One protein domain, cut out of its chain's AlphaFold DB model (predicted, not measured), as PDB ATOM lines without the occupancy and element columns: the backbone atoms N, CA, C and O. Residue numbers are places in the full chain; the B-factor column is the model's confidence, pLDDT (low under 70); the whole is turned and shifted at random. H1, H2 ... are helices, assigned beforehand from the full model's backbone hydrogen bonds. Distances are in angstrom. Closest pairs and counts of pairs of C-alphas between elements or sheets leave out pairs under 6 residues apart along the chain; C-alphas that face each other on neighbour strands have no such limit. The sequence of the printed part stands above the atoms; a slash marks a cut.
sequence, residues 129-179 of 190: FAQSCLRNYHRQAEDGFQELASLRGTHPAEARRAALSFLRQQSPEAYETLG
ATOM      1  N   PHE A 129     -46.236   5.992 -36.936       82.75
ATOM      2  CA  PHE A 129     -45.442   7.032 -37.579       82.75
ATOM      3  C   PHE A 129     -44.774   7.949 -36.544       82.75
ATOM      4  O   PHE A 129     -43.555   8.110 -36.577       82.75
ATOM      5  N   ALA A 130     -45.538   8.455 -35.572       81.06
ATOM      6  CA  ALA A 130     -45.018   9.273 -34.480       81.06
ATOM      7  C   ALA A 130     -43.957   8.536 -33.639       81.06
ATOM      8  O   ALA A 130     -42.906   9.101 -33.343       81.06
ATOM      9  N   GLN A 131     -44.160   7.248 -33.342       82.81
ATOM     10  CA  GLN A 131     -43.171   6.397 -32.671       82.81
ATOM     11  C   GLN A 131     -41.882   6.257 -33.487       82.81
ATOM     12  O   GLN A 131     -40.785   6.323 -32.934       82.81
ATOM     13  N   SER A 132     -41.991   6.078 -34.807       86.62
ATOM     14  CA  SER A 132     -40.820   5.980 -35.680       86.62
ATOM     15  C   SER A 132     -40.046   7.299 -35.736       86.62
ATOM     16  O   SER A 132     -38.816   7.282 -35.667       86.62
ATOM     17  N   CYS A 133     -40.743   8.434 -35.837       87.56
ATOM     18  CA  CYS A 133     -40.131   9.762 -35.796       87.56
ATOM     19  C   CYS A 133     -39.426  10.015 -34.453       87.56
ATOM     20  O   CYS A 133     -38.268  10.431 -34.445       87.56
ATOM     21  N   LEU A 134     -40.080   9.686 -33.334       87.25
ATOM     22  CA  LEU A 134     -39.516   9.814 -31.989       87.25
ATOM     23  C   LEU A 134     -38.282   8.922 -31.793       87.25
ATOM     24  O   LEU A 134     -37.258   9.375 -31.288       87.25
ATOM     25  N   ARG A 135     -38.333   7.667 -32.254       88.88
ATOM     26  CA  ARG A 135     -37.198   6.733 -32.197       88.88
ATOM     27  C   ARG A 135     -36.009   7.228 -33.016       88.88
ATOM     28  O   ARG A 135     -34.877   7.127 -32.556       88.88
ATOM     29  N   ASN A 136     -36.249   7.768 -34.212       89.19
ATOM     30  CA  ASN A 136     -35.185   8.346 -35.033       89.19
ATOM     31  C   ASN A 136     -34.540   9.556 -34.345       89.19
ATOM     32  O   ASN A 136     -33.320   9.681 -34.375       89.19
ATOM     33  N   TYR A 137     -35.342  10.406 -33.697       91.06
ATOM     34  CA  TYR A 137     -34.828  11.516 -32.898       91.06
ATOM     35  C   TYR A 137     -33.977  11.024 -31.717       91.06
ATOM     36  O   TYR A 137     -32.870  11.518 -31.526       91.06
ATOM     37  N   HIS A 138     -34.439  10.020 -30.960       89.88
ATOM     38  CA  HIS A 138     -33.657   9.442 -29.862       89.88
ATOM     39  C   HIS A 138     -32.347   8.824 -30.339       89.88
ATOM     40  O   HIS A 138     -31.316   9.091 -29.739       89.88
ATOM     41  N   ARG A 139     -32.369   8.094 -31.456       90.88
ATOM     42  CA  ARG A 139     -31.157   7.542 -32.066       90.88
ATOM     43  C   ARG A 139     -30.147   8.634 -32.426       90.88
ATOM     44  O   ARG A 139     -28.968   8.483 -32.157       90.88
ATOM     45  N   GLN A 140     -30.604   9.751 -32.994       90.31
ATOM     46  CA  GLN A 140     -29.745  10.914 -33.269       90.31
ATOM     47  C   GLN A 140     -29.272  11.631 -31.996       90.31
ATOM     48  O   GLN A 140     -28.343  12.425 -32.055       90.31
ATOM     49  N   ALA A 141     -29.931  11.414 -30.859       89.19
ATOM     50  CA  ALA A 141     -29.534  11.987 -29.581       89.19
ATOM     51  C   ALA A 141     -28.515  11.113 -28.827       89.19
ATOM     52  O   ALA A 141     -27.848  11.636 -27.935       89.19
ATOM     53  N   GLU A 142     -28.378   9.824 -29.171       91.94
ATOM     54  CA  GLU A 142     -27.460   8.871 -28.516       91.94
ATOM     55  C   GLU A 142     -25.996   9.321 -28.591       91.94
ATOM     56  O   GLU A 142     -25.255   9.178 -27.621       91.94
ATOM     57  N   ASP A 143     -25.593   9.923 -29.708       92.31
ATOM     58  CA  ASP A 143     -24.253  10.468 -29.936       92.31
ATOM     59  C   ASP A 143     -24.177  11.990 -29.696       92.31
ATOM     60  O   ASP A 143     -23.195  12.646 -30.048       92.31
ATOM     61  N   GLY A 144     -25.230  12.587 -29.128       90.25
ATOM     62  CA  GLY A 144     -25.329  14.033 -28.945       90.25
ATOM     63  C   GLY A 144     -25.462  14.823 -30.254       90.25
ATOM     64  O   GLY A 144     -25.107  16.003 -30.272       90.25
ATOM     65  N   PHE A 145     -25.996  14.212 -31.319       93.88
ATOM     66  CA  PHE A 145     -26.160  14.776 -32.665       93.88
ATOM     67  C   PHE A 145     -24.844  15.014 -33.421       93.88
ATOM     68  O   PHE A 145     -24.828  15.794 -34.375       93.88
ATOM     69  N   GLN A 146     -23.739  14.378 -33.024       91.31
ATOM     70  CA  GLN A 146     -22.429  14.589 -33.651       91.31
ATOM     71  C   GLN A 146     -22.376  14.086 -35.099       91.31
ATOM     72  O   GLN A 146     -21.934  14.818 -35.987       91.31
ATOM     73  N   GLU A 147     -22.881  12.883 -35.364       92.00
ATOM     74  CA  GLU A 147     -22.969  12.288 -36.697       92.00
ATOM     75  C   GLU A 147     -23.861  13.143 -37.605       92.00
ATOM     76  O   GLU A 147     -23.476  13.496 -38.721       92.00
ATOM     77  N   LEU A 148     -25.023  13.572 -37.100       90.88
ATOM     78  CA  LEU A 148     -25.953  14.418 -37.852       90.88
ATOM     79  C   LEU A 148     -25.347  15.787 -38.196       90.88
ATOM     80  O   LEU A 148     -25.588  16.316 -39.284       90.88
ATOM     81  N   ALA A 149     -24.579  16.366 -37.274       92.56
ATOM     82  CA  ALA A 149     -23.906  17.641 -37.467       92.56
ATOM     83  C   ALA A 149     -22.777  17.532 -38.496       92.56
ATOM     84  O   ALA A 149     -22.710  18.357 -39.408       92.56
ATOM     85  N   SER A 150     -21.973  16.468 -38.402       94.69
ATOM     86  CA  SER A 150     -20.912  16.129 -39.355       94.69
ATOM     87  C   SER A 150     -21.459  15.969 -40.776       94.69
ATOM     88  O   SER A 150     -20.994  16.637 -41.697       94.69
ATOM     89  N   LEU A 151     -22.536  15.191 -40.943       92.12
ATOM     90  CA  LEU A 151     -23.196  14.980 -42.239       92.12
ATOM     91  C   LEU A 151     -23.728  16.273 -42.874       92.12
ATOM     92  O   LEU A 151     -23.858  16.354 -44.093       92.12
ATOM     93  N   ARG A 152     -24.062  17.277 -42.058       88.81
ATOM     94  CA  ARG A 152     -24.612  18.562 -42.511       88.81
ATOM     95  C   ARG A 152     -23.576  19.685 -42.558       88.81
ATOM     96  O   ARG A 152     -23.926  20.780 -42.984       88.81
ATOM     97  N   GLY A 153     -22.344  19.444 -42.104       91.56
ATOM     98  CA  GLY A 153     -21.329  20.488 -41.942       91.56
ATOM     99  C   GLY A 153     -21.740  21.584 -40.950       91.56
ATOM    100  O   GLY A 153     -21.441  22.752 -41.173       91.56
ATOM    101  N   THR A 154     -22.466  21.229 -39.885       92.88
ATOM    102  CA  THR A 154     -23.003  22.174 -38.880       92.88
ATOM    103  C   THR A 154     -22.527  21.824 -37.471       92.88
ATOM    104  O   THR A 154     -21.881  20.799 -37.262       92.88
ATOM    105  N   HIS A 155     -22.842  22.667 -36.481       94.69
ATOM    106  CA  HIS A 155     -22.559  22.371 -35.075       94.69
ATOM    107  C   HIS A 155     -23.640  21.442 -34.465       94.69
ATOM    108  O   HIS A 155     -24.824  21.616 -34.772       94.69
ATOM    109  N   PRO A 156     -23.315  20.514 -33.536       90.94
ATOM    110  CA  PRO A 156     -24.301  19.602 -32.924       90.94
ATOM    111  C   PRO A 156     -25.515  20.294 -32.292       90.94
ATOM    112  O   PRO A 156     -26.645  19.818 -32.392       90.94
ATOM    113  N   ALA A 157     -25.318  21.477 -31.707       90.38
ATOM    114  CA  ALA A 157     -26.410  22.282 -31.154       90.38
ATOM    115  C   ALA A 157     -27.391  22.814 -32.222       90.38
ATOM    116  O   ALA A 157     -28.574  23.011 -31.936       90.38
ATOM    117  N   GLU A 158     -26.914  23.070 -33.440       87.88
ATOM    118  CA  GLU A 158     -27.743  23.491 -34.575       87.88
ATOM    119  C   GLU A 158     -28.433  22.286 -35.212       87.88
ATOM    120  O   GLU A 158     -29.633  22.339 -35.482       87.88
ATOM    121  N   ALA A 159     -27.716  21.165 -35.347       90.06
ATOM    122  CA  ALA A 159     -28.273  19.897 -35.808       90.06
ATOM    123  C   ALA A 159     -29.428  19.429 -34.908       90.06
ATOM    124  O   ALA A 159     -30.493  19.067 -35.411       90.06
ATOM    125  N   ARG A 160     -29.267  19.547 -33.581       92.06
ATOM    126  CA  ARG A 160     -30.322  19.294 -32.591       92.06
ATOM    127  C   ARG A 160     -31.535  20.207 -32.781       92.06
ATOM    128  O   ARG A 160     -32.664  19.722 -32.787       92.06
ATOM    129  N   ARG A 161     -31.328  21.522 -32.938       90.62
ATOM    130  CA  ARG A 161     -32.421  22.489 -33.165       90.62
ATOM    131  C   ARG A 161     -33.180  22.186 -34.456       90.62
ATOM    132  O   ARG A 161     -34.409  22.183 -34.458       90.62
ATOM    133  N   ALA A 162     -32.461  21.864 -35.527       89.06
ATOM    134  CA  ALA A 162     -33.054  21.468 -36.797       89.06
ATOM    135  C   ALA A 162     -33.833  20.146 -36.682       89.06
ATOM    136  O   ALA A 162     -34.939  20.050 -37.203       89.06
ATOM    137  N   ALA A 163     -33.294  19.148 -35.972       90.31
ATOM    138  CA  ALA A 163     -33.970  17.874 -35.726       90.31
ATOM    139  C   ALA A 163     -35.258  18.052 -34.903       90.31
ATOM    140  O   ALA A 163     -36.285  17.471 -35.248       90.31
ATOM    141  N   LEU A 164     -35.239  18.909 -33.877       91.81
ATOM    142  CA  LEU A 164     -36.428  19.271 -33.097       91.81
ATOM    143  C   LEU A 164     -37.482  19.992 -33.945       91.81
ATOM    144  O   LEU A 164     -38.654  19.619 -33.910       91.81
ATOM    145  N   SER A 165     -37.079  20.992 -34.735       90.38
ATOM    146  CA  SER A 165     -37.991  21.708 -35.636       90.38
ATOM    147  C   SER A 165     -38.614  20.768 -36.669       90.38
ATOM    148  O   SER A 165     -39.800  20.873 -36.974       90.38
ATOM    149  N   PHE A 166     -37.825  19.833 -37.195       90.00
ATOM    150  CA  PHE A 166     -38.287  18.832 -38.144       90.00
ATOM    151  C   PHE A 166     -39.271  17.850 -37.501       90.00
ATOM    152  O   PHE A 166     -40.323  17.580 -38.074       90.00
ATOM    153  N   LEU A 167     -38.983  17.373 -36.285       89.56
ATOM    154  CA  LEU A 167     -39.888  16.505 -35.533       89.56
ATOM    155  C   LEU A 167     -41.227  17.201 -35.258       89.56
ATOM    156  O   LEU A 167     -42.273  16.601 -35.484       89.56
ATOM    157  N   ARG A 168     -41.200  18.483 -34.871       89.19
ATOM    158  CA  ARG A 168     -42.402  19.304 -34.659       89.19
ATOM    159  C   ARG A 168     -43.252  19.447 -35.924       89.19
ATOM    160  O   ARG A 168     -44.473  19.426 -35.832       89.19
ATOM    161  N   GLN A 169     -42.623  19.594 -37.092       86.50
ATOM    162  CA  GLN A 169     -43.330  19.702 -38.374       86.50
ATOM    163  C   GLN A 169     -43.886  18.358 -38.855       86.50
ATOM    164  O   GLN A 169     -44.997  18.311 -39.375       86.50
ATOM    165  N   GLN A 170     -43.119  17.274 -38.708       87.12
ATOM    166  CA  GLN A 170     -43.519  15.962 -39.215       87.12
ATOM    167  C   GLN A 170     -44.509  15.248 -38.298       87.12
ATOM    168  O   GLN A 170     -45.440  14.619 -38.788       87.12
ATOM    169  N   SER A 171     -44.317  15.319 -36.982       87.31
ATOM    170  CA  SER A 171     -45.164  14.640 -36.006       87.31
ATOM    171  C   SER A 171     -45.290  15.471 -34.719       87.31
ATOM    172  O   SER A 171     -44.511  15.285 -33.780       87.31
ATOM    173  N   PRO A 172     -46.286  16.379 -34.654       84.38
ATOM    174  CA  PRO A 172     -46.549  17.200 -33.470       84.38
ATOM    175  C   PRO A 172     -46.767  16.367 -32.199       84.38
ATOM    176  O   PRO A 172     -46.204  16.684 -31.157       84.38
ATOM    177  N   GLU A 173     -47.482  15.247 -32.310       82.50
ATOM    178  CA  GLU A 173     -47.734  14.312 -31.203       82.50
ATOM    179  C   GLU A 173     -46.424  13.747 -30.617       82.50
ATOM    180  O   GLU A 173     -46.242  13.704 -29.402       82.50
ATOM    181  N   ALA A 174     -45.467  13.351 -31.470       84.56
ATOM    182  CA  ALA A 174     -44.156  12.875 -31.024       84.56
ATOM    183  C   ALA A 174     -43.343  13.990 -30.354       84.56
ATOM    184  O   ALA A 174     -42.663  13.759 -29.355       84.56
ATOM    185  N   TYR A 175     -43.417  15.210 -30.883       86.62
ATOM    186  CA  TYR A 175     -42.755  16.362 -30.283       86.62
ATOM    187  C   TYR A 175     -43.301  16.673 -28.879       86.62
ATOM    188  O   TYR A 175     -42.517  16.887 -27.957       86.62
ATOM    189  N   GLU A 176     -44.622  16.624 -28.690       84.19
ATOM    190  CA  GLU A 176     -45.267  16.840 -27.388       84.19
ATOM    191  C   GLU A 176     -44.807  15.823 -26.333       84.19
ATOM    192  O   GLU A 176     -44.582  16.195 -25.180       84.19
ATOM    193  N   THR A 177     -44.550  14.566 -26.722       83.19
ATOM    194  CA  THR A 177     -44.027  13.552 -25.784       83.19
ATOM    195  C   THR A 177     -42.615  13.816 -25.278       83.19
ATOM    196  O   THR A 177     -42.255  13.313 -24.216       83.19
ATOM    197  N   LEU A 178     -41.820  14.634 -25.976       80.06
ATOM    198  CA  LEU A 178     -40.503  15.032 -25.479       80.06
ATOM    199  C   LEU A 178     -40.593  16.037 -24.317       80.06
ATOM    200  O   LEU A 178     -39.569  16.324 -23.700       80.06
ATOM    201  N   GLY A 179     -41.779  16.596 -24.027       65.62
ATOM    202  CA  GLY A 179     -41.983  17.545 -22.927       65.62
ATOM    203  C   GLY A 179     -41.146  18.823 -23.052       65.62
ATOM    204  O   GLY A 179     -40.924  19.518 -22.060       65.62
TER     205      GLY A 179
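This is residues 129 to 179 of the 190 residues of an uncharacterized protein of Saccharibacter sp. 17.LH.SD (UniProt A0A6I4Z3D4). Two long helices, H1 and H3, run side by side in opposite directions, and a short helix stands crosswise at each end of the pair: H2 at the end where H1 leads over to H3, and H4 at the other end, where it packs on the first residues of H1 and on the later part of H3. The printed part has 51 residues with four named helices, in the order H1, H2, H3, H4, and no named strand; the class is all helix. The whole is compact, with a radius of gyration of the C-alphas of 10.5 A, and elongated in outline, spanning 29 by 18 by 17 A.

Start at Phe 129, where H1, residues 129 to 142, begins. Next comes H2, residues 146 to 152, which is close to H1 but not clearly touching: the closest C-alphas, those of Gln 140 and Leu 148, are 6.9 A apart, and at 71 degrees the two lines are only just about perpendicular. Go on to H3, residues 156 to 170, the hub, which touches three other helices. It touches H2 with residues 156 to 159 alone, about perpendicular at 75 degrees; the closest C-alphas, those of Ala 149 and Pro 156, are 5.0 A apart. H3 touches H1 at a shallow tilt of 4 degrees, opposite ways; look at Cys 133 and Leu 167, whose C-alphas are the closest at 6.8 A. Last comes H4, residues 172 to 177. H3 touches it with residues 164 to 168 alone, at a steep tilt of 58 degrees, opposite ways, and the closest C-alphas, those of Arg 168 and Tyr 175, are 5.3 A apart. H1 touches H4 with residues 130 to 134 alone, at a steep tilt of 54 degrees, the same way; here the closest C-alphas, those of Ala 130 and Ala 174, are 5.1 A apart. The helix packing is mostly crossed: of the 4 pairs that touch, 1 is at a shallow tilt. H2 and H4 are apart. In H1, H2, H3 and H4 every O i to N i+4 pair is within hydrogen-bond range.

Find C-alpha 129 at (-45.442, 7.032, -37.579); from there H1 runs 20.2 A to C-alpha 142. H2 is 10.0 A from C-alpha 146 to C-alpha 152. Then find C-alpha 156 at (-24.301, 19.602, -32.924), where H3 begins; it is the longest helix with 15 residues, and measures 20.5 A to C-alpha 170. H4 runs 8.9 A from C-alpha 172 to C-alpha 177 at (-44.027, 13.552, -25.784).

The two C-alphas farthest apart are those of Gly 153 and Glu 173, at 29.2 A, and those of Phe 129 and Gly 179, the first and last printed, are 18.4 A apart. The printed part has no cut, and the links H1 to H2, H2 to H3 and H3 to H4 are tight. The mean pLDDT of the printed part is 88.5, and one residue, Gly 179, is under 70.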